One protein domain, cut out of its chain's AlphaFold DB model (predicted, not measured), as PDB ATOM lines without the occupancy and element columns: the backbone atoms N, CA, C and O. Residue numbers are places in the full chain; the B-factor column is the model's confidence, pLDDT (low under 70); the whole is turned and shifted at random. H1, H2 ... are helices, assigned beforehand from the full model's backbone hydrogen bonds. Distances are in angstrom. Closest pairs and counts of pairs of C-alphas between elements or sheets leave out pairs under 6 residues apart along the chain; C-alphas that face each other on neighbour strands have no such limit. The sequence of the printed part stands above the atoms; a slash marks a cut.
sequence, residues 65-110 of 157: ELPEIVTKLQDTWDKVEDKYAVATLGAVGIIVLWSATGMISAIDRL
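What this domain is: This is residues 65 to 110 of the 157 residues of the protein "Protein CURVATURE THYLAKOID 1B" of Carex littledalei (UniProt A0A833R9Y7). One long helix, H2, and a shorter one, H1, meet near their ends at a tight corner and make an open, flat V. The two arms stand free over most of their length. The printed part has 46 residues with two named helices, H1 then H2, and no named strand; the class is all helix. The whole is extended, with a radius of gyration of the C-alphas of 15.7 A and spans of 45 by 27 by 6 A.

Where its parts are: H2, residues 83 to 108, measures 36.5 A from C-alpha 83 at (61.476, 179.305, 304.336) to C-alpha 108 at (42.515, 165.164, 276.512). H1, residues 66 to 79, measures 19.5 A and begins with C-alpha 66 at (41.078, 188.018, 302.744).

How they stand to each other: H1 and H2 are close but not clearly touching; their closest C-alphas, of Trp 77 and Lys 83, are 7.3 A apart. They run opposite ways at a steep tilt of 56 degrees. In both helices every O i to N i+4 pair is within hydrogen-bond range.

The domain as a whole: The C-alphas farthest apart, of Lys 79 and Leu 110, are 45.7 A apart. The printed part has no cut, and the link from H1 to H2 is tight. The mean pLDDT of the printed part is 81.1; residues 65 to 66, 81 and 106 to 110 are under 70.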
ATOM      1  N   GLU A  65      37.522 188.937 304.862       56.00
ATOM      2  CA  GLU A  65      38.294 187.812 305.415       56.00
ATOM      3  C   GLU A  65      39.647 187.595 304.714       56.00
ATOM      4  O   GLU A  65      40.585 187.061 305.301       56.00
ATOM      5  N   LEU A  66      39.803 188.065 303.470       64.12
ATOM      6  CA  LEU A  66      41.078 188.018 302.744       64.12
ATOM      7  C   LEU A  66      42.246 188.681 303.486       64.12
ATOM      8  O   LEU A  66      43.305 188.055 303.542       64.12
ATOM      9  N   PRO A  67      42.123 189.897 304.060       76.06
ATOM     10  CA  PRO A  67      43.232 190.476 304.807       76.06
ATOM     11  C   PRO A  67      43.586 189.631 306.033       76.06
ATOM     12  O   PRO A  67      44.764 189.483 306.320       76.06
ATOM     13  N   GLU A  68      42.608 189.019 306.705       71.62
ATOM     14  CA  GLU A  68      42.833 188.210 307.910       71.62
ATOM     15  C   GLU A  68      43.451 186.832 307.603       71.62
ATOM     16  O   GLU A  68      44.282 186.315 308.351       71.62
ATOM     17  N   ILE A  69      43.088 186.233 306.467       80.81
ATOM     18  CA  ILE A  69      43.672 184.975 305.983       80.81
ATOM     19  C   ILE A  69      45.091 185.224 305.467       80.81
ATOM     20  O   ILE A  69      45.991 184.434 305.745       80.81
ATOM     21  N   VAL A  70      45.320 186.334 304.760       83.00
ATOM     22  CA  VAL A  70      46.653 186.722 304.279       83.00
ATOM     23  C   VAL A  70      47.576 187.092 305.440       83.00
ATOM     24  O   VAL A  70      48.743 186.705 305.397       83.00
ATOM     25  N   THR A  71      47.087 187.758 306.494       82.25
ATOM     26  CA  THR A  71      47.896 188.043 307.694       82.25
ATOM     27  C   THR A  71      48.197 186.780 308.488       82.25
ATOM     28  O   THR A  71      49.353 186.562 308.825       82.25
ATOM     29  N   LYS A  72      47.229 185.876 308.696       82.31
ATOM     30  CA  LYS A  72      47.498 184.570 309.332       82.31
ATOM     31  C   LYS A  72      48.453 183.704 308.517       82.31
ATOM     32  O   LYS A  72      49.281 182.996 309.091       82.31
ATOM     33  N   LEU A  73      48.358 183.749 307.189       83.94
ATOM     34  CA  LEU A  73      49.317 183.099 306.304       83.94
ATOM     35  C   LEU A  73      50.692 183.752 306.443       83.94
ATOM     36  O   LEU A  73      51.648 183.012 306.614       83.94
ATOM     37  N   GLN A  74      50.813 185.083 306.436       80.81
ATOM     38  CA  GLN A  74      52.091 185.775 306.662       80.81
ATOM     39  C   GLN A  74      52.694 185.450 308.026       80.81
ATOM     40  O   GLN A  74      53.850 185.055 308.069       80.81
ATOM     41  N   ASP A  75      51.913 185.490 309.104       81.00
ATOM     42  CA  ASP A  75      52.367 185.119 310.447       81.00
ATOM     43  C   ASP A  75      52.852 183.665 310.496       81.00
ATOM     44  O   ASP A  75      53.841 183.354 311.158       81.00
ATOM     45  N   THR A  76      52.182 182.761 309.772       80.69
ATOM     46  CA  THR A  76      52.590 181.352 309.663       80.69
ATOM     47  C   THR A  76      53.831 181.200 308.780       80.69
ATOM     48  O   THR A  76      54.718 180.425 309.113       80.69
ATOM     49  N   TRP A  77      53.942 181.964 307.695       79.19
ATOM     50  CA  TRP A  77      55.099 181.989 306.798       79.19
ATOM     51  C   TRP A  77      56.337 182.621 307.442       79.19
ATOM     52  O   TRP A  77      57.450 182.193 307.147       79.19
ATOM     53  N   ASP A  78      56.164 183.606 308.321       77.56
ATOM     54  CA  ASP A  78      57.239 184.237 309.085       77.56
ATOM     55  C   ASP A  78      57.633 183.423 310.321       77.56
ATOM     56  O   ASP A  78      58.805 183.436 310.695       77.56
ATOM     57  N   LYS A  79      56.706 182.650 310.909       78.12
ATOM     58  CA  LYS A  79      57.032 181.642 311.935       78.12
ATOM     59  C   LYS A  79      57.738 180.408 311.388       78.12
ATOM     60  O   LYS A  79      58.348 179.687 312.172       78.12
ATOM     61  N   VAL A  80      57.629 180.114 310.092       74.31
ATOM     62  CA  VAL A  80      58.366 178.991 309.508       74.31
ATOM     63  C   VAL A  80      59.815 179.413 309.291       74.31
ATOM     64  O   VAL A  80      60.153 180.147 308.366       74.31
ATOM     65  N   GLU A  81      60.671 178.910 310.169       67.12
ATOM     66  CA  GLU A  81      62.109 179.181 310.205       67.12
ATOM     67  C   GLU A  81      62.816 178.674 308.928       67.12
ATOM     68  O   GLU A  81      63.717 179.328 308.406       67.12
ATOM     69  N   ASP A  82      62.316 177.583 308.334       74.81
ATOM     70  CA  ASP A  82      62.842 176.979 307.106       74.81
ATOM     71  C   ASP A  82      62.087 177.428 305.843       74.81
ATOM     72  O   ASP A  82      61.544 176.619 305.080       74.81
ATOM     73  N   LYS A  83      62.081 178.739 305.563       74.12
ATOM     74  CA  LYS A  83      61.476 179.305 304.336       74.12
ATOM     75  C   LYS A  83      61.973 178.623 303.056       74.12
ATOM     76  O   LYS A  83      61.221 178.493 302.094       74.12
ATOM     77  N   TYR A  84      63.217 178.142 303.059       79.94
ATOM     78  CA  TYR A  84      63.801 177.391 301.948       79.94
ATOM     79  C   TYR A  84      63.152 176.015 301.755       79.94
ATOM     80  O   TYR A  84      62.874 175.645 300.619       79.94
ATOM     81  N   ALA A  85      62.852 175.286 302.835       81.81
ATOM     82  CA  ALA A  85      62.214 173.974 302.749       81.81
ATOM     83  C   ALA A  85      60.779 174.087 302.216       81.81
ATOM     84  O   ALA A  85      60.373 173.315 301.343       81.81
ATOM     85  N   VAL A  86      60.032 175.099 302.671       82.94
ATOM     86  CA  VAL A  86      58.681 175.358 302.152       82.94
ATOM     87  C   VAL A  86      58.731 175.870 300.715       82.94
ATOM     88  O   VAL A  86      57.908 175.461 299.901       82.94
ATOM     89  N   ALA A  87      59.720 176.692 300.356       86.44
ATOM     90  CA  ALA A  87      59.909 177.131 298.976       86.44
ATOM     91  C   ALA A  87      60.228 175.956 298.040       86.44
ATOM     92  O   ALA A  87      59.645 175.869 296.960       86.44
ATOM     93  N   THR A  88      61.091 175.018 298.446       88.00
ATOM     94  CA  THR A  88      61.382 173.825 297.639       88.00
ATOM     95  C   THR A  88      60.184 172.888 297.563       88.00
ATOM     96  O   THR A  88      59.894 172.368 296.489       88.00
ATOM     97  N   LEU A  89      59.442 172.712 298.660       89.44
ATOM     98  CA  LEU A  89      58.228 171.897 298.669       89.44
ATOM     99  C   LEU A  89      57.138 172.517 297.783       89.44
ATOM    100  O   LEU A  89      56.488 171.812 297.016       89.44
ATOM    101  N   GLY A  90      56.992 173.842 297.830       93.00
ATOM    102  CA  GLY A  90      56.101 174.604 296.963       93.00
ATOM    103  C   GLY A  90      56.512 174.515 295.495       93.00
ATOM    104  O   GLY A  90      55.667 174.256 294.643       93.00
ATOM    105  N   ALA A  91      57.805 174.640 295.188       92.81
ATOM    106  CA  ALA A  91      58.325 174.495 293.830       92.81
ATOM    107  C   ALA A  91      58.093 173.081 293.276       92.81
ATOM    108  O   ALA A  91      57.622 172.939 292.149       92.81
ATOM    109  N   VAL A  92      58.345 172.037 294.073       95.06
ATOM    110  CA  VAL A  92      58.025 170.649 293.701       95.06
ATOM    111  C   VAL A  92      56.520 170.487 293.500       95.06
ATOM    112  O   VAL A  92      56.111 169.906 292.499       95.06
ATOM    113  N   GLY A  93      55.694 171.058 294.379       95.69
ATOM    114  CA  GLY A  93      54.238 171.067 294.230       95.69
ATOM    115  C   GLY A  93      53.783 171.706 292.916       95.69
ATOM    116  O   GLY A  93      52.953 171.135 292.212       95.69
ATOM    117  N   ILE A  94      54.377 172.839 292.531       94.88
ATOM    118  CA  ILE A  94      54.088 173.523 291.263       94.88
ATOM    119  C   ILE A  94      54.554 172.688 290.068       94.88
ATOM    120  O   ILE A  94      53.813 172.569 289.097       94.88
ATOM    121  N   ILE A  95      55.741 172.080 290.122       95.06
ATOM    122  CA  ILE A  95      56.249 171.219 289.041       95.06
ATOM    123  C   ILE A  95      55.365 169.982 288.875       95.06
ATOM    124  O   ILE A  95      55.043 169.613 287.747       95.06
ATOM    125  N   VAL A  96      54.945 169.354 289.975       96.25
ATOM    126  CA  VAL A  96      54.022 168.211 289.964       96.25
ATOM    127  C   VAL A  96      52.679 168.627 289.380       96.25
ATOM    128  O   VAL A  96      52.167 167.938 288.501       96.25
ATOM    129  N   LEU A  97      52.137 169.769 289.803       93.88
ATOM    130  CA  LEU A  97      50.863 170.270 289.300       93.88
ATOM    131  C   LEU A  97      50.946 170.642 287.811       93.88
ATOM    132  O   LEU A  97      50.071 170.265 287.039       93.88
ATOM    133  N   TRP A  98      52.026 171.298 287.382       91.75
ATOM    134  CA  TRP A  98      52.278 171.641 285.980       91.75
ATOM    135  C   TRP A  98      52.475 170.393 285.111       91.75
ATOM    136  O   TRP A  98      51.905 170.298 284.025       91.75
ATOM    137  N   SER A  99      53.209 169.400 285.617       93.12
ATOM    138  CA  SER A  99      53.398 168.109 284.950       93.12
ATOM    139  C   SER A  99      52.082 167.341 284.842       93.12
ATOM    140  O   SER A  99      51.782 166.795 283.783       93.12
ATOM    141  N   ALA A 100      51.263 167.343 285.896       92.12
ATOM    142  CA  ALA A 100      49.937 166.737 285.889       92.12
ATOM    143  C   ALA A 100      49.011 167.439 284.887       92.12
ATOM    144  O   ALA A 100      48.351 166.764 284.104       92.12
ATOM    145  N   THR A 101      49.013 168.773 284.833       87.19
ATOM    146  CA  THR A 101      48.272 169.544 283.823       87.19
ATOM    147  C   THR A 101      48.755 169.245 282.404       87.19
ATOM    148  O   THR A 101      47.922 169.095 281.508       87.19
ATOM    149  N   GLY A 102      50.066 169.117 282.179       83.62
ATOM    150  CA  GLY A 102      50.629 168.717 280.886       83.62
ATOM    151  C   GLY A 102      50.228 167.295 280.490       83.62
ATOM    152  O   GLY A 102      49.879 167.051 279.337       83.62
ATOM    153  N   MET A 103      50.189 166.374 281.454       82.38
ATOM    154  CA  MET A 103      49.753 164.993 281.253       82.38
ATOM    155  C   MET A 103      48.249 164.905 280.967       82.38
ATOM    156  O   MET A 103      47.862 164.256 280.003       82.38
ATOM    157  N   ILE A 104      47.410 165.618 281.726       80.12
ATOM    158  CA  ILE A 104      45.964 165.746 281.481       80.12
ATOM    159  C   ILE A 104      45.698 166.382 280.113       80.12
ATOM    160  O   ILE A 104      44.854 165.896 279.371       80.12
ATOM    161  N   SER A 105      46.446 167.424 279.745       70.69
ATOM    162  CA  SER A 105      46.295 168.095 278.448       70.69
ATOM    163  C   SER A 105      46.747 167.210 277.289       70.69
ATOM    164  O   SER A 105      46.176 167.291 276.205       70.69
ATOM    165  N   ALA A 106      47.749 166.350 277.503       69.88
ATOM    166  CA  ALA A 106      48.113 165.313 276.546       69.88
ATOM    167  C   ALA A 106      47.011 164.248 276.449       69.88
ATOM    168  O   ALA A 106      46.621 163.887 275.348       69.88
ATOM    169  N   ILE A 107      46.453 163.797 277.573       68.56
ATOM    170  CA  ILE A 107      45.365 162.807 277.624       68.56
ATOM    171  C   ILE A 107      44.114 163.308 276.892       68.56
ATOM    172  O   ILE A 107      43.574 162.587 276.056       68.56
ATOM    173  N   ASP A 108      43.703 164.553 277.129       69.88
ATOM    174  CA  ASP A 108      42.515 165.164 276.512       69.88
ATOM    175  C   ASP A 108      42.712 165.468 275.010       69.88
ATOM    176  O   ASP A 108      41.762 165.696 274.262       69.88
ATOM    177  N   ARG A 109      43.965 165.438 274.531       66.81
ATOM    178  CA  ARG A 109      44.343 165.677 273.127       66.81
ATOM    179  C   ARG A 109      44.746 164.412 272.366       66.81
ATOM    180  O   ARG A 109      45.073 164.524 271.183       66.81
ATOM    181  N   LEU A 110      44.743 163.227 272.985       63.25
ATOM    182  CA  LEU A 110      45.328 162.027 272.381       63.25
ATOM    183  C   LEU A 110      44.285 160.956 272.000       63.25
ATOM    184  O   LEU A 110      43.798 160.242 272.876       63.25
TER     185      LEU A 110